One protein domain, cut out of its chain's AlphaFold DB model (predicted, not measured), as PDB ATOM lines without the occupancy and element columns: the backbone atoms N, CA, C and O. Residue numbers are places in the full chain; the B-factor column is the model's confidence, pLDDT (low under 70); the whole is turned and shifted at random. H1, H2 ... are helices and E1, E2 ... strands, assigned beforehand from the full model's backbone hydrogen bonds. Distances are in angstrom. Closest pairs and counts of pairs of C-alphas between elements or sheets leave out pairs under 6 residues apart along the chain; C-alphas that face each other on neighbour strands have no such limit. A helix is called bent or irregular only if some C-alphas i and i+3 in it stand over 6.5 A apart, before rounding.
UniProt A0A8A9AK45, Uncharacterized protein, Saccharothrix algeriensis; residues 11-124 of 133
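What this domain is: This is residues 11 to 124 of the 133 residues of an uncharacterized protein of Saccharothrix algeriensis (UniProt A0A8A9AK45). A small, twisted sheet of four parallel strands has the long helix H3 along one face, while H2 is on the opposite face toward the E1 edge, with H1 packed on H2 away from the sheet. The strand hairpin E4 E5 continues from the end of E3 and makes one end of the long axis. The 114 printed residues hold, along the chain, H1 E1 H2 E2 E3 E4 E5 H3 E6: three named helices and six named strands, mixed in class. The four-stranded sheet has the order E1 E2 E3 E6, and E4 and E5 form a separate antiparallel pair. The whole is compact, with a radius of gyration of the C-alphas of 15.0 A, but elongated in outline, spanning 50 by 30 by 26 A.

How they stand to each other: The parallel sheet joins E1, residues 28 to 30, E2, residues 54 to 59, E3, residues 79 to 84, and E6, residues 119 to 123; E1 and E6 are its edge strands. It is twisted, with C-alphas up to 4.1 A off its best plane. N 55 and O 28 are 2.8 A apart, N 82 and O 56 2.7 A, and N 121 and O 81 2.7 A, within hydrogen-bond range across E1 and E2, E2 and E3, and E3 and E6. H3, residues 98 to 113, is on the sheet at a height of 7.8 A, over E2 and E3; it runs along the strands, at 12 degrees to E3 on the local plane. The closest C-alphas of E3 and H3 are those of Gln 80 and Ala 108, 5.9 A. H2, residues 34 to 47, is on the opposite face, making three layers, helices on both faces of a sheet. Its height is 9.4 A over a local plane fitted to only 6 C-alphas, and it lies over E1. E1, H2 and E2 form a strand-helix-strand unit, two parallel neighbour strands with a helix between, whose crossover is right-handed. H1, residues 11 to 18, touches H2 at a steep tilt of 41 degrees, the same way; their closest C-alphas are those of Ala 14 and Val 44, 5.2 A. E3 runs on into E4, residues 86 to 89, at 38 degrees. E4 and E5, residues 92 to 95, are an antiparallel hairpin, with N 87 and O 94 2.8 A apart. Every O i to N i+4 pair is within hydrogen-bond range in H1 and H3, and 6 of 10 in H2.

Where its parts are: H1 begins at C-alpha 11 (55.191, 25.739, -30.686) and is 10.5 A long. E1 measures 6.2 A, E2 16.5 A, E3 15.9 A, E4 9.5 A and E5 10.4 A. H2, 20.8 A long, is irregular: C-alphas 35 and 38 are 7.7 A apart. H3 is 22.1 A long. E6, 13.0 A, ends at C-alpha 123 (38.226, 25.493, -56.827).

The domain as a whole: The C-alphas farthest apart are those of Pro 22 and Gly 91, 50.3 A. The printed part has no cut. The long link is residues 60 to 78, from E2 to E3. The mean pLDDT of the printed part is 92.2; residues 62, 64 to 67 and 90 are under 70.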
ATOM      1  N   GLY A  11      55.333  25.232 -32.056       97.50
ATOM      2  CA  GLY A  11      55.191  25.739 -30.686       97.50
ATOM      3  C   GLY A  11      55.549  27.223 -30.570       97.50
ATOM      4  O   GLY A  11      54.758  28.006 -30.056       97.50
ATOM      5  N   GLU A  12      56.684  27.635 -31.147       97.44
ATOM      6  CA  GLU A  12      57.098  29.048 -31.162       97.44
ATOM      7  C   GLU A  12      56.105  29.925 -31.930       97.44
ATOM      8  O   GLU A  12      55.831  31.060 -31.534       97.44
ATOM      9  N   LEU A  13      55.534  29.403 -33.021       96.62
ATOM     10  CA  LEU A  13      54.442  30.064 -33.727       96.62
ATOM     11  C   LEU A  13      53.234  30.272 -32.802       96.62
ATOM     12  O   LEU A  13      52.752  31.398 -32.690       96.62
ATOM     13  N   ALA A  14      52.768  29.218 -32.128       97.44
ATOM     14  CA  ALA A  14      51.613  29.290 -31.237       97.44
ATOM     15  C   ALA A  14      51.832  30.270 -30.072       97.44
ATOM     16  O   ALA A  14      50.954  31.082 -29.786       97.44
ATOM     17  N   ASP A  15      53.012  30.266 -29.448       97.69
ATOM     18  CA  ASP A  15      53.328  31.182 -28.348       97.69
ATOM     19  C   ASP A  15      53.359  32.646 -28.805       97.69
ATOM     20  O   ASP A  15      52.811  33.528 -28.141       97.69
ATOM     21  N   ARG A  16      53.923  32.917 -29.988       97.00
ATOM     22  CA  ARG A  16      53.923  34.272 -30.560       97.00
ATOM     23  C   ARG A  16      52.524  34.744 -30.939       97.00
ATOM     24  O   ARG A  16      52.220  35.918 -30.750       97.00
ATOM     25  N   VAL A  17      51.678  33.854 -31.460       96.56
ATOM     26  CA  VAL A  17      50.272  34.167 -31.752       96.56
ATOM     27  C   VAL A  17      49.504  34.432 -30.453       96.56
ATOM     28  O   VAL A  17      48.789  35.428 -30.374       96.56
ATOM     29  N   ARG A  18      49.716  33.624 -29.406       96.12
ATOM     30  CA  ARG A  18      49.118  33.843 -28.077       96.12
ATOM     31  C   ARG A  18      49.459  35.222 -27.517       96.12
ATOM     32  O   ARG A  18      48.590  35.872 -26.956       96.12
ATOM     33  N   GLY A  19      50.694  35.685 -27.707       95.88
ATOM     34  CA  GLY A  19      51.132  37.003 -27.240       95.88
ATOM     35  C   GLY A  19      50.456  38.198 -27.925       95.88
ATOM     36  O   GLY A  19      50.558  39.310 -27.415       95.88
ATOM     37  N   VAL A  20      49.784  38.003 -29.066       95.69
ATOM     38  CA  VAL A  20      49.125  39.092 -29.818       95.69
ATOM     39  C   VAL A  20      47.611  38.936 -29.940       95.69
ATOM     40  O   VAL A  20      46.946  39.885 -30.354       95.69
ATOM     41  N   LEU A  21      47.064  37.759 -29.625       94.88
ATOM     42  CA  LEU A  21      45.625  37.525 -29.627       94.88
ATOM     43  C   LEU A  21      44.999  38.108 -28.350       94.88
ATOM     44  O   LEU A  21      45.377  37.697 -27.254       94.88
ATOM     45  N   PRO A  22      44.025  39.028 -28.458       93.69
ATOM     46  CA  PRO A  22      43.358  39.598 -27.286       93.69
ATOM     47  C   PRO A  22      42.362  38.626 -26.629       93.69
ATOM     48  O   PRO A  22      41.984  38.817 -25.477       93.69
ATOM     49  N   ALA A  23      41.923  37.607 -27.367       95.50
ATOM     50  CA  ALA A  23      40.984  36.572 -26.951       95.50
ATOM     51  C   ALA A  23      41.189  35.319 -27.829       95.50
ATOM     52  O   ALA A  23      41.860  35.420 -28.865       95.50
ATOM     53  N   PRO A  24      40.631  34.151 -27.452       97.50
ATOM     54  CA  PRO A  24      40.592  32.991 -28.337       97.50
ATOM     55  C   PRO A  24      39.983  33.342 -29.701       97.50
ATOM     56  O   PRO A  24      39.041  34.124 -29.780       97.50
ATOM     57  N   ALA A  25      40.535  32.786 -30.776       97.75
ATOM     58  CA  ALA A  25      40.090  33.087 -32.129       97.75
ATOM     59  C   ALA A  25      38.790  32.344 -32.472       97.75
ATOM     60  O   ALA A  25      38.712  31.123 -32.335       97.75
ATOM     61  N   ASP A  26      37.808  33.073 -32.998       97.81
ATOM     62  CA  ASP A  26      36.505  32.526 -33.401       97.81
ATOM     63  C   ASP A  26      36.508  31.895 -34.805       97.81
ATOM     64  O   ASP A  26      35.509  31.332 -35.239       97.81
ATOM     65  N   LEU A  27      37.619  31.987 -35.541       98.06
ATOM     66  CA  LEU A  27      37.803  31.389 -36.864       98.06
ATOM     67  C   LEU A  27      39.288  31.101 -37.089       98.06
ATOM     68  O   LEU A  27      40.136  31.970 -36.871       98.06
ATOM     69  N   LEU A  28      39.594  29.919 -37.619       98.25
ATOM     70  CA  LEU A  28      40.916  29.604 -38.154       98.25
ATOM     71  C   LEU A  28      40.849  29.457 -39.671       98.25
ATOM     72  O   LEU A  28      40.108  28.624 -40.176       98.25
ATOM     73  N   VAL A  29      41.680  30.203 -40.401       97.94
ATOM     74  CA  VAL A  29      41.948  29.950 -41.824       97.94
ATOM     75  C   VAL A  29      43.393  29.487 -41.955       97.94
ATOM     76  O   VAL A  29      44.319  30.237 -41.651       97.94
ATOM     77  N   ALA A  30      43.591  28.244 -42.381       96.62
ATOM     78  CA  ALA A  30      44.889  27.588 -42.409       96.62
ATOM     79  C   ALA A  30      45.255  27.149 -43.827       96.62
ATOM     80  O   ALA A  30      44.673  26.217 -44.375       96.62
ATOM     81  N   TRP A  31      46.283  27.782 -44.390       95.06
ATOM     82  CA  TRP A  31      46.962  27.312 -45.594       95.06
ATOM     83  C   TRP A  31      48.391  26.926 -45.216       95.06
ATOM     84  O   TRP A  31      49.293  27.761 -45.171       95.06
ATOM     85  N   VAL A  32      48.574  25.656 -44.856       93.62
ATOM     86  CA  VAL A  32      49.835  25.125 -44.323       93.62
ATOM     87  C   VAL A  32      50.330  24.021 -45.243       93.62
ATOM     88  O   VAL A  32      49.554  23.167 -45.674       93.62
ATOM     89  N   HIS A  33      51.629  24.016 -45.543       89.31
ATOM     90  CA  HIS A  33      52.219  22.943 -46.336       89.31
ATOM     91  C   HIS A  33      52.004  21.578 -45.670       89.31
ATOM     92  O   HIS A  33      52.156  21.440 -44.456       89.31
ATOM     93  N   THR A  34      51.682  20.560 -46.476       88.38
ATOM     94  CA  THR A  34      51.186  19.257 -45.996       88.38
ATOM     95  C   THR A  34      52.082  18.618 -44.928       88.38
ATOM     96  O   THR A  34      51.587  18.173 -43.897       88.38
ATOM     97  N   SER A  35      53.409  18.693 -45.094       90.81
ATOM     98  CA  SER A  35      54.392  18.136 -44.149       90.81
ATOM     99  C   SER A  35      54.363  18.769 -42.755       90.81
ATOM    100  O   SER A  35      54.855  18.165 -41.809       90.81
ATOM    101  N   TYR A  36      53.800  19.970 -42.621       94.38
ATOM    102  CA  TYR A  36      53.696  20.696 -41.353       94.38
ATOM    103  C   TYR A  36      52.250  20.876 -40.881       94.38
ATOM    104  O   TYR A  36      52.025  21.409 -39.795       94.38
ATOM    105  N   ARG A  37      51.263  20.438 -41.672       94.25
ATOM    106  CA  ARG A  37      49.833  20.656 -41.416       94.25
ATOM    107  C   ARG A  37      49.428  20.194 -40.019       94.25
ATOM    108  O   ARG A  37      48.904  20.982 -39.241       94.25
ATOM    109  N   GLU A  38      49.688  18.932 -39.696       95.81
ATOM    110  CA  GLU A  38      49.322  18.365 -38.398       95.81
ATOM    111  C   GLU A  38      50.004  19.036 -37.203       95.81
ATOM    112  O   GLU A  38      49.285  19.503 -36.315       95.81
ATOM    113  N   PRO A  39      51.344  19.144 -37.156       97.44
ATOM    114  CA  PRO A  39      51.996  19.757 -36.008       97.44
ATOM    115  C   PRO A  39      51.615  21.235 -35.830       97.44
ATOM    116  O   PRO A  39      51.445  21.674 -34.695       97.44
ATOM    117  N   VAL A  40      51.409  21.996 -36.915       97.69
ATOM    118  CA  VAL A  40      50.964  23.399 -36.830       97.69
ATOM    119  C   VAL A  40      49.528  23.499 -36.319       97.69
ATOM    120  O   VAL A  40      49.285  24.245 -35.372       97.69
ATOM    121  N   LEU A  41      48.582  22.748 -36.898       97.50
ATOM    122  CA  LEU A  41      47.176  22.822 -36.489       97.50
ATOM    123  C   LEU A  41      46.992  22.411 -35.028       97.50
ATOM    124  O   LEU A  41      46.309  23.113 -34.285       97.50
ATOM    125  N   ARG A  42      47.652  21.334 -34.583       97.62
ATOM    126  CA  ARG A  42      47.604  20.919 -33.174       97.62
ATOM    127  C   ARG A  42      48.195  21.970 -32.235       97.62
ATOM    128  O   ARG A  42      47.662  22.159 -31.147       97.62
ATOM    129  N   ALA A  43      49.260  22.663 -32.639       97.94
ATOM    130  CA  ALA A  43      49.881  23.695 -31.811       97.94
ATOM    131  C   ALA A  43      49.005  24.947 -31.654       97.94
ATOM    132  O   ALA A  43      48.987  25.542 -30.577       97.94
ATOM    133  N   VAL A  44      48.261  25.343 -32.693       97.31
ATOM    134  CA  VAL A  44      47.378  26.523 -32.633       97.31
ATOM    135  C   VAL A  44      45.979  26.215 -32.098       97.31
ATOM    136  O   VAL A  44      45.278  27.142 -31.707       97.31
ATOM    137  N   ALA A  45      45.571  24.944 -32.032       97.44
ATOM    138  CA  ALA A  45      44.248  24.538 -31.550       97.44
ATOM    139  C   ALA A  45      43.856  25.128 -30.177       97.44
ATOM    140  O   ALA A  45      42.730  25.605 -30.054       97.44
ATOM    141  N   PRO A  46      44.749  25.202 -29.163       97.31
ATOM    142  CA  PRO A  46      44.413  25.802 -27.867       97.31
ATOM    143  C   PRO A  46      44.143  27.312 -27.913       97.31
ATOM    144  O   PRO A  46      43.747  27.892 -26.907       97.31
ATOM    145  N   LEU A  47      44.419  27.968 -29.044       97.62
ATOM    146  CA  LEU A  47      44.181  29.397 -29.246       97.62
ATOM    147  C   LEU A  47      42.793  29.677 -29.832       97.62
ATOM    148  O   LEU A  47      42.445  30.840 -30.016       97.62
ATOM    149  N   LEU A  48      42.023  28.640 -30.162       98.25
ATOM    150  CA  LEU A  48      40.697  28.764 -30.754       98.25
ATOM    151  C   LEU A  48      39.617  28.794 -29.674       98.25
ATOM    152  O   LEU A  48      39.724  28.117 -28.650       98.25
ATOM    153  N   ALA A  49      38.548  29.548 -29.921       98.12
ATOM    154  CA  ALA A  49      37.343  29.448 -29.114       98.12
ATOM    155  C   ALA A  49      36.737  28.031 -29.233       98.12
ATOM    156  O   ALA A  49      36.921  27.358 -30.260       98.12
ATOM    157  N   PRO A  50      35.995  27.548 -28.216       96.25
ATOM    158  CA  PRO A  50      35.296  26.273 -28.310       96.25
ATOM    159  C   PRO A  50      34.431  26.230 -29.570       96.25
ATOM    160  O   PRO A  50      33.663  27.153 -29.826       96.25
ATOM    161  N   THR A  51      34.544  25.162 -30.359       95.50
ATOM    162  CA  THR A  51      33.785  24.957 -31.608       95.50
ATOM    163  C   THR A  51      34.025  25.984 -32.721       95.50
ATOM    164  O   THR A  51      33.329  25.931 -33.735       95.50
ATOM    165  N   ALA A  52      35.024  26.871 -32.591       98.06
ATOM    166  CA  ALA A  52      35.391  27.823 -33.640       98.06
ATOM    167  C   ALA A  52      35.579  27.095 -34.984       98.06
ATOM    168  O   ALA A  52      36.330  26.113 -35.033       98.06
ATOM    169  N   PRO A  53      34.913  27.511 -36.071       98.25
ATOM    170  CA  PRO A  53      35.060  26.844 -37.350       98.25
ATOM    171  C   PRO A  53      36.478  26.986 -37.911       98.25
ATOM    172  O   PRO A  53      37.208  27.945 -37.640       98.25
ATOM    173  N   VAL A  54      36.853  26.020 -38.745       98.50
ATOM    174  CA  VAL A  54      38.157  25.959 -39.406       98.50
ATOM    175  C   VAL A  54      37.948  25.948 -40.916       98.50
ATOM    176  O   VAL A  54      37.080  25.251 -41.440       98.50
ATOM    177  N   VAL A  55      38.764  26.707 -41.635       98.50
ATOM    178  CA  VAL A  55      38.906  26.628 -43.087       98.50
ATOM    179  C   VAL A  55      40.312  26.144 -43.394       98.50
ATOM    180  O   VAL A  55      41.282  26.851 -43.132       98.50
ATOM    181  N   GLU A  56      40.432  24.946 -43.951       97.44
ATOM    182  CA  GLU A  56      41.717  24.386 -44.367       97.44
ATOM    183  C   GLU A  56      41.881  24.509 -45.878       97.44
ATOM    184  O   GLU A  56      41.009  24.092 -46.632       97.44
ATOM    185  N   VAL A  57      42.999  25.069 -46.331       95.81
ATOM    186  CA  VAL A  57      43.312  25.236 -47.753       95.81
ATOM    187  C   VAL A  57      44.391  24.237 -48.153       95.81
ATOM    188  O   VAL A  57      45.485  24.205 -47.585       95.81
ATOM    189  N   HIS A  58      44.076  23.430 -49.160       92.88
ATOM    190  CA  HIS A  58      44.922  22.387 -49.716       92.88
ATOM    191  C   HIS A  58      45.270  22.714 -51.167       92.88
ATOM    192  O   HIS A  58      44.404  23.081 -51.960       92.88
ATOM    193  N   ASP A  59      46.533  22.517 -51.530       85.62
ATOM    194  CA  ASP A  59      46.929  22.452 -52.935       85.62
ATOM    195  C   ASP A  59      46.528  21.091 -53.520       85.62
ATOM    196  O   ASP A  59      46.638  20.065 -52.842       85.62
ATOM    197  N   SER A  60      46.116  21.064 -54.785       76.81
ATOM    198  CA  SER A  60      45.915  19.855 -55.589       76.81
ATOM    199  C   SER A  60      47.010  18.796 -55.432       76.81
ATOM    200  O   SER A  60      46.704  17.610 -55.384       76.81
ATOM    201  N   ARG A  61      48.280  19.200 -55.284       72.94
ATOM    202  CA  ARG A  61      49.419  18.281 -55.100       72.94
ATOM    203  C   ARG A  61      49.413  17.556 -53.758       72.94
ATOM    204  O   ARG A  61      50.061  16.522 -53.625       72.94
ATOM    205  N   ALA A  62      48.718  18.102 -52.763       66.44
ATOM    206  CA  ALA A  62      48.552  17.486 -51.450       66.44
ATOM    207  C   ALA A  62      47.413  16.450 -51.425       66.44
ATOM    208  O   ALA A  62      47.165  15.844 -50.385       66.44
ATOM    209  N   ILE A  63      46.723  16.251 -52.552       74.81
ATOM    210  CA  ILE A  63      45.562  15.373 -52.684       74.81
ATOM    211  C   ILE A  63      45.915  14.286 -53.686       74.81
ATOM    212  O   ILE A  63      46.410  14.554 -54.778       74.81
ATOM    213  N   SER A  64      45.662  13.035 -53.315       67.12
ATOM    214  CA  SER A  64      45.853  11.906 -54.224       67.12
ATOM    215  C   SER A  64      44.510  11.297 -54.596       67.12
ATOM    216  O   SER A  64      43.596  11.237 -53.778       67.12
ATOM    217  N   SER A  65      44.400  10.773 -55.816       61.97
ATOM    218  CA  SER A  65      43.213  10.031 -56.270       61.97
ATOM    219  C   SER A  65      42.930   8.778 -55.436       61.97
ATOM    220  O   SER A  65      41.817   8.265 -55.457       61.97
ATOM    221  N   ARG A  66      43.927   8.285 -54.687       61.66
ATOM    222  CA  ARG A  66      43.796   7.117 -53.807       61.66
ATOM    223  C   ARG A  66      43.408   7.466 -52.375       61.66
ATOM    224  O   ARG A  66      42.686   6.695 -51.760       61.66
ATOM    225  N   GLN A  67      43.917   8.570 -51.831       67.12
ATOM    226  CA  GLN A  67      43.710   8.937 -50.422       67.12
ATOM    227  C   GLN A  67      42.677  10.054 -50.237       67.12
ATOM    228  O   GLN A  67      42.254  10.300 -49.113       67.12
ATOM    229  N   GLY A  68      42.244  10.701 -51.322       78.69
ATOM    230  CA  GLY A  68      41.299  11.808 -51.266       78.69
ATOM    231  C   GLY A  68      41.865  13.017 -50.521       78.69
ATOM    232  O   GLY A  68      43.081  13.215 -50.444       78.69
ATOM    233  N   VAL A  69      40.964  13.852 -50.002       85.75
ATOM    234  CA  VAL A  69      41.328  14.997 -49.161       85.75
ATOM    235  C   VAL A  69      41.644  14.490 -47.750       85.75
ATOM    236  O   VAL A  69      40.857  13.709 -47.212       85.75
ATOM    237  N   PRO A  70      42.763  14.915 -47.131       87.25
ATOM    238  CA  PRO A  70      43.089  14.528 -45.763       87.25
ATOM    239  C   PRO A  70      41.948  14.853 -44.799       87.25
ATOM    240  O   PRO A  70      41.366  15.930 -44.882       87.25
ATOM    241  N   ALA A  71      41.663  13.966 -43.845       90.44
ATOM    242  CA  ALA A  71      40.647  14.235 -42.832       90.44
ATOM    243  C   ALA A  71      40.992  15.498 -42.004       90.44
ATOM    244  O   ALA A  71      42.183  15.786 -41.785       90.44
ATOM    245  N   PRO A  72      39.985  16.251 -41.524       93.00
ATOM    246  CA  PRO A  72      40.189  17.331 -40.562       93.00
ATOM    247  C   PRO A  72      40.938  16.847 -39.314       93.00
ATOM    248  O   PRO A  72      40.656  15.768 -38.797       93.00
ATOM    249  N   ILE A  73      41.898  17.641 -38.834       93.50
ATOM    250  CA  ILE A  73      42.729  17.268 -37.670       93.50
ATOM    251  C   ILE A  73      42.083  17.701 -36.349       93.50
ATOM    252  O   ILE A  73      42.218  17.016 -35.335       93.50
ATOM    253  N   LEU A  74      41.406  18.852 -36.341       95.56
ATOM    254  CA  LEU A  74      40.894  19.474 -35.123       95.56
ATOM    255  C   LEU A  74      39.488  18.960 -34.800       95.56
ATOM    256  O   LEU A  74      38.484  19.497 -35.263       95.56
ATOM    257  N   ALA A  75      39.420  17.896 -33.998       92.31
ATOM    258  CA  ALA A  75      38.156  17.348 -33.517       92.31
ATOM    259  C   ALA A  75      37.339  18.409 -32.756       92.31
ATOM    260  O   ALA A  75      37.888  19.199 -31.993       92.31
ATOM    261  N   GLY A  76      36.020  18.418 -32.962       92.88
ATOM    262  CA  GLY A  76      35.118  19.399 -32.344       92.88
ATOM    263  C   GLY A  76      35.060  20.759 -33.049       92.88
ATOM    264  O   GLY A  76      34.243  21.590 -32.663       92.88
ATOM    265  N   HIS A  77      35.854  20.970 -34.105       96.88
ATOM    266  CA  HIS A  77      35.828  22.184 -34.917       96.88
ATOM    267  C   HIS A  77      35.242  21.895 -36.314       96.88
ATOM    268  O   HIS A  77      35.858  21.171 -37.107       96.88
ATOM    269  N   PRO A  78      34.053  22.434 -36.660       96.94
ATOM    270  CA  PRO A  78      33.473  22.276 -37.992       96.94
ATOM    271  C   PRO A  78      34.436  22.789 -39.063       96.94
ATOM    272  O   PRO A  78      34.846  23.947 -39.030       96.94
ATOM    273  N   THR A  79      34.805  21.927 -40.012       98.12
ATOM    274  CA  THR A  79      35.882  22.231 -40.962       98.12
ATOM    275  C   THR A  79      35.367  22.323 -42.396       98.12
ATOM    276  O   THR A  79      34.776  21.380 -42.920       98.12
ATOM    277  N   GLN A  80      35.609  23.457 -43.052       98.00
ATOM    278  CA  GLN A  80      35.462  23.609 -44.499       98.00
ATOM    279  C   GLN A  80      36.834  23.391 -45.142       98.00
ATOM    280  O   GLN A  80      37.792  24.086 -44.814       98.00
ATOM    281  N   GLN A  81      36.952  22.442 -46.062       96.75
ATOM    282  CA  GLN A  81      38.212  22.161 -46.749       96.75
ATOM    283  C   GLN A  81      38.150  22.719 -48.160       96.75
ATOM    284  O   GLN A  81      37.230  22.404 -48.904       96.75
ATOM    285  N   VAL A  82      39.112  23.546 -48.540       96.25
ATOM    286  CA  VAL A  82      39.220  24.152 -49.865       96.25
ATOM    287  C   VAL A  82      40.356  23.480 -50.607       96.25
ATOM    288  O   VAL A  82      41.493  23.483 -50.151       96.25
ATOM    289  N   VAL A  83      40.048  22.914 -51.762       94.12
ATOM    290  CA  VAL A  83      40.993  22.251 -52.649       94.12
ATOM    291  C   VAL A  83      41.245  23.151 -53.848       94.12
ATOM    292  O   VAL A  83      40.356  23.343 -54.677       94.12
ATOM    293  N   LEU A  84      42.454  23.697 -53.942       92.31
ATOM    294  CA  LEU A  84      42.876  24.551 -55.046       92.31
ATOM    295  C   LEU A  84      43.459  23.703 -56.177       92.31
ATOM    296  O   LEU A  84      44.468  23.022 -55.999       92.31
ATOM    297  N   GLY A  85      42.803  23.740 -57.332       90.00
ATOM    298  CA  GLY A  85      43.194  23.039 -58.548       90.00
ATOM    299  C   GLY A  85      43.787  23.947 -59.624       90.00
ATOM    300  O   GLY A  85      44.418  24.966 -59.354       90.00
ATOM    301  N   PHE A  86      43.550  23.570 -60.876       87.12
ATOM    302  CA  PHE A  86      43.946  24.300 -62.080       87.12
ATOM    303  C   PHE A  86      42.735  24.527 -62.993       87.12
ATOM    304  O   PHE A  86      41.681  23.917 -62.832       87.12
ATOM    305  N   VAL A  87      42.863  25.395 -63.989       86.44
ATOM    306  CA  VAL A  87      41.819  25.652 -64.991       86.44
ATOM    307  C   VAL A  87      42.300  25.150 -66.348       86.44
ATOM    308  O   VAL A  87      43.447  25.387 -66.724       86.44
ATOM    309  N   ARG A  88      41.429  24.474 -67.105       82.06
ATOM    310  CA  ARG A  88      41.689  24.160 -68.518       82.06
ATOM    311  C   ARG A  88      41.420  25.399 -69.367       82.06
ATOM    312  O   ARG A  88      40.326  25.953 -69.314       82.06
ATOM    313  N   HIS A  89      42.400  25.832 -70.151       76.12
ATOM    314  CA  HIS A  89      42.281  26.990 -71.033       76.12
ATOM    315  C   HIS A  89      43.033  26.743 -72.344       76.12
ATOM    316  O   HIS A  89      44.213  26.403 -72.321       76.12
ATOM    317  N   GLY A  90      42.350  26.894 -73.485       69.56
ATOM    318  CA  GLY A  90      42.977  26.829 -74.813       69.56
ATOM    319  C   GLY A  90      43.736  25.531 -75.122       69.56
ATOM    320  O   GLY A  90      44.743  25.574 -75.813       69.56
ATOM    321  N   GLY A  91      43.301  24.387 -74.580       77.94
ATOM    322  CA  GLY A  91      43.985  23.096 -74.754       77.94
ATOM    323  C   GLY A  91      45.125  22.816 -73.762       77.94
ATOM    324  O   GLY A  91      45.684  21.726 -73.795       77.94
ATOM    325  N   GLY A  92      45.438  23.751 -72.856       78.56
ATOM    326  CA  GLY A  92      46.406  23.574 -71.770       78.56
ATOM    327  C   GLY A  92      45.791  23.724 -70.377       78.56
ATOM    328  O   GLY A  92      44.595  23.991 -70.222       78.56
ATOM    329  N   THR A  93      46.619  23.562 -69.346       85.06
ATOM    330  CA  THR A  93      46.269  23.844 -67.949       85.06
ATOM    331  C   THR A  93      46.986  25.105 -67.476       85.06
ATOM    332  O   THR A  93      48.161  25.322 -67.771       85.06
ATOM    333  N   ARG A  94      46.274  25.952 -66.731       88.69
ATOM    334  CA  ARG A  94      46.859  27.080 -66.001       88.69
ATOM    335  C   ARG A  94      46.528  26.981 -64.524       88.69
ATOM    336  O   ARG A  94      45.466  26.481 -64.154       88.69
ATOM    337  N   TRP A  95      47.396  27.527 -63.686       87.00
ATOM    338  CA  TRP A  95      47.073  27.730 -62.280       87.00
ATOM    339  C   TRP A  95      45.909  28.710 -62.115       87.00
ATOM    340  O   TRP A  95      45.652  29.555 -62.983       87.00
ATOM    341  N   LEU A  96      45.194  28.567 -61.000       89.81
ATOM    342  CA  LEU A  96      44.189  29.536 -60.584       89.81
ATOM    343  C   LEU A  96      44.839  30.908 -60.390       89.81
ATOM    344  O   LEU A  96      45.970  31.020 -59.912       89.81
ATOM    345  N   SER A  97      44.110  31.958 -60.747       91.81
ATOM    346  CA  SER A  97      44.500  33.318 -60.407       91.81
ATOM    347  C   SER A  97      44.363  33.546 -58.899       91.81
ATOM    348  O   SER A  97      43.654  32.824 -58.192       91.81
ATOM    349  N   HIS A  98      45.022  34.590 -58.394       91.25
ATOM    350  CA  HIS A  98      44.844  35.016 -57.007       91.25
ATOM    351  C   HIS A  98      43.375  35.315 -56.677       91.25
ATOM    352  O   HIS A  98      42.912  34.978 -55.590       91.25
ATOM    353  N   GLU A  99      42.642  35.906 -57.620       94.56
ATOM    354  CA  GLU A  99      41.220  36.210 -57.469       94.56
ATOM    355  C   GLU A  99      40.379  34.933 -57.367       94.56
ATOM    356  O   GLU A  99      39.570  34.808 -56.453       94.56
ATOM    357  N   GLU A 100      40.622  33.947 -58.236       94.19
ATOM    358  CA  GLU A 100      39.907  32.667 -58.211       94.19
ATOM    359  C   GLU A 100      40.171  31.900 -56.906       94.19
ATOM    360  O   GLU A 100      39.234  31.403 -56.275       94.19
ATOM    361  N   MET A 101      41.434  31.848 -56.462       94.25
ATOM    362  CA  MET A 101      41.796  31.230 -55.181       94.25
ATOM    363  C   MET A 101      41.128  31.957 -54.010       94.25
ATOM    364  O   MET A 101      40.498  31.323 -53.164       94.25
ATOM    365  N   SER A 102      41.217  33.288 -53.979       95.44
ATOM    366  CA  SER A 102      40.662  34.102 -52.892       95.44
ATOM    367  C   SER A 102      39.141  34.010 -52.827       95.44
ATOM    368  O   SER A 102      38.589  33.877 -51.738       95.44
ATOM    369  N   ALA A 103      38.456  34.017 -53.973       96.62
ATOM    370  CA  ALA A 103      37.006  33.861 -54.042       96.62
ATOM    371  C   ALA A 103      36.559  32.501 -53.487       96.62
ATOM    372  O   ALA A 103      35.617  32.437 -52.694       96.62
ATOM    373  N   GLY A 104      37.266  31.425 -53.845       96.00
ATOM    374  CA  GLY A 104      36.991  30.085 -53.329       96.00
ATOM    375  C   GLY A 104      37.206  29.965 -51.819       96.00
ATOM    376  O   GLY A 104      36.338  29.454 -51.107       96.00
ATOM    377  N   VAL A 105      38.317  30.503 -51.305       97.50
ATOM    378  CA  VAL A 105      38.595  30.523 -49.858       97.50
ATOM    379  C   VAL A 105      37.557  31.361 -49.112       97.50
ATOM    380  O   VAL A 105      37.025  30.921 -48.095       97.50
ATOM    381  N   LEU A 106      37.198  32.535 -49.634       98.06
ATOM    382  CA  LEU A 106      36.206  33.408 -49.011       98.06
ATOM    383  C   LEU A 106      34.808  32.773 -48.982       98.06
ATOM    384  O   LEU A 106      34.082  32.937 -48.001       98.06
ATOM    385  N   ALA A 107      34.423  32.024 -50.017       98.12
ATOM    386  CA  ALA A 107      33.164  31.283 -50.023       98.12
ATOM    387  C   ALA A 107      33.116  30.223 -48.907       98.12
ATOM    388  O   ALA A 107      32.098  30.088 -48.223       98.12
ATOM    389  N   ALA A 108      34.226  29.518 -48.668       98.06
ATOM    390  CA  ALA A 108      34.338  28.567 -47.564       98.06
ATOM    391  C   ALA A 108      34.318  29.260 -46.193       98.06
ATOM    392  O   ALA A 108      33.630  28.787 -45.291       98.06
ATOM    393  N   VAL A 109      34.988  30.411 -46.051       98.50
ATOM    394  CA  VAL A 109      34.922  31.243 -44.835       98.50
ATOM    395  C   VAL A 109      33.487  31.665 -44.534       98.50
ATOM    396  O   VAL A 109      33.030  31.496 -43.408       98.50
ATOM    397  N   ARG A 110      32.742  32.151 -45.531       98.50
ATOM    398  CA  ARG A 110      31.329  32.526 -45.353       98.50
ATOM    399  C   ARG A 110      30.495  31.343 -44.872       98.50
ATOM    400  O   ARG A 110      29.799  31.461 -43.876       98.50
ATOM    401  N   ARG A 111      30.644  30.168 -45.492       98.19
ATOM    402  CA  ARG A 111      29.958  28.945 -45.036       98.19
ATOM    403  C   ARG A 111      30.305  28.552 -43.602       98.19
ATOM    404  O   ARG A 111      29.417  28.118 -42.873       98.19
ATOM    405  N   ALA A 112      31.580  28.653 -43.233       97.81
ATOM    406  CA  ALA A 112      32.058  28.386 -41.881       97.81
ATOM    407  C   ALA A 112      31.382  29.317 -40.864       97.81
ATOM    408  O   ALA A 112      30.834  28.839 -39.873       97.81
ATOM    409  N   LEU A 113      31.361  30.621 -41.146       97.62
ATOM    410  CA  LEU A 113      30.730  31.630 -40.291       97.62
ATOM    411  C   LEU A 113      29.197  31.500 -40.246       97.62
ATOM    412  O   LEU A 113      28.599  31.726 -39.201       97.62
ATOM    413  N   ASP A 114      28.570  31.049 -41.333       97.69
ATOM    414  CA  ASP A 114      27.130  30.767 -41.411       97.69
ATOM    415  C   ASP A 114      26.721  29.454 -40.701       97.69
ATOM    416  O   ASP A 114      25.577  29.006 -40.827       97.69
ATOM    417  N   GLY A 115      27.653  28.774 -40.022       96.50
ATOM    418  CA  GLY A 115      27.392  27.524 -39.303       96.50
ATOM    419  C   GLY A 115      27.015  26.351 -40.214       96.50
ATOM    420  O   GLY A 115      26.322  25.424 -39.789       96.50
ATOM    421  N   LYS A 116      27.417  26.376 -41.493       97.19
ATOM    422  CA  LYS A 116      27.114  25.276 -42.417       97.19
ATOM    423  C   LYS A 116      27.905  24.014 -42.042       97.19
ATOM    424  O   LYS A 116      29.042  24.121 -41.579       97.19
ATOM    425  N   PRO A 117      27.362  22.810 -42.319       94.69
ATOM    426  CA  PRO A 117      28.081  21.561 -42.093       94.69
ATOM    427  C   PRO A 117      29.436  21.529 -42.803       94.69
ATOM    428  O   PRO A 117      29.595  22.132 -43.875       94.69
ATOM    429  N   ALA A 118      30.382  20.801 -42.204       95.62
ATOM    430  CA  ALA A 118      31.693  20.521 -42.779       95.62
ATOM    431  C   ALA A 118      31.556  19.982 -44.212       95.62
ATOM    432  O   ALA A 118      30.681  19.163 -44.496       95.62
ATOM    433  N   ALA A 119      32.393  20.477 -45.119       95.31
ATOM    434  CA  ALA A 119      32.332  20.129 -46.533       95.31
ATOM    435  C   ALA A 119      33.681  20.360 -47.219       95.31
ATOM    436  O   ALA A 119      34.493  21.167 -46.764       95.31
ATOM    437  N   VAL A 120      33.878  19.676 -48.345       94.75
ATOM    438  CA  VAL A 120      35.007  19.882 -49.254       94.75
ATOM    439  C   VAL A 120      34.546  20.742 -50.433       94.75
ATOM    440  O   VAL A 120      33.536  20.442 -51.067       94.75
ATOM    441  N   HIS A 121      35.306  21.789 -50.740       93.50
ATOM    442  CA  HIS A 121      35.071  22.746 -51.818       93.50
ATOM    443  C   HIS A 121      36.209  22.657 -52.813       93.50
ATOM    444  O   HIS A 121      37.361  22.898 -52.464       93.50
ATOM    445  N   GLN A 122      35.897  22.341 -54.060       92.38
ATOM    446  CA  GLN A 122      36.885  22.329 -55.126       92.38
ATOM    447  C   GLN A 122      36.861  23.665 -55.870       92.38
ATOM    448  O   GLN A 122      35.811  24.103 -56.333       92.38
ATOM    449  N   VAL A 123      38.027  24.290 -56.015       92.69
ATOM    450  CA  VAL A 123      38.226  25.493 -56.827       92.69
ATOM    451  C   VAL A 123      39.046  25.088 -58.045       92.69
ATOM    452  O   VAL A 123      40.153  24.571 -57.907       92.69
ATOM    453  N   GLY A 124      38.503  25.278 -59.247       88.50
ATOM    454  CA  GLY A 124      39.096  24.736 -60.472       88.50
ATOM    455  C   GLY A 124      38.922  23.218 -60.599       88.50
ATOM    456  O   GLY A 124      38.003  22.625 -60.038       88.50
TER     457      GLY A 124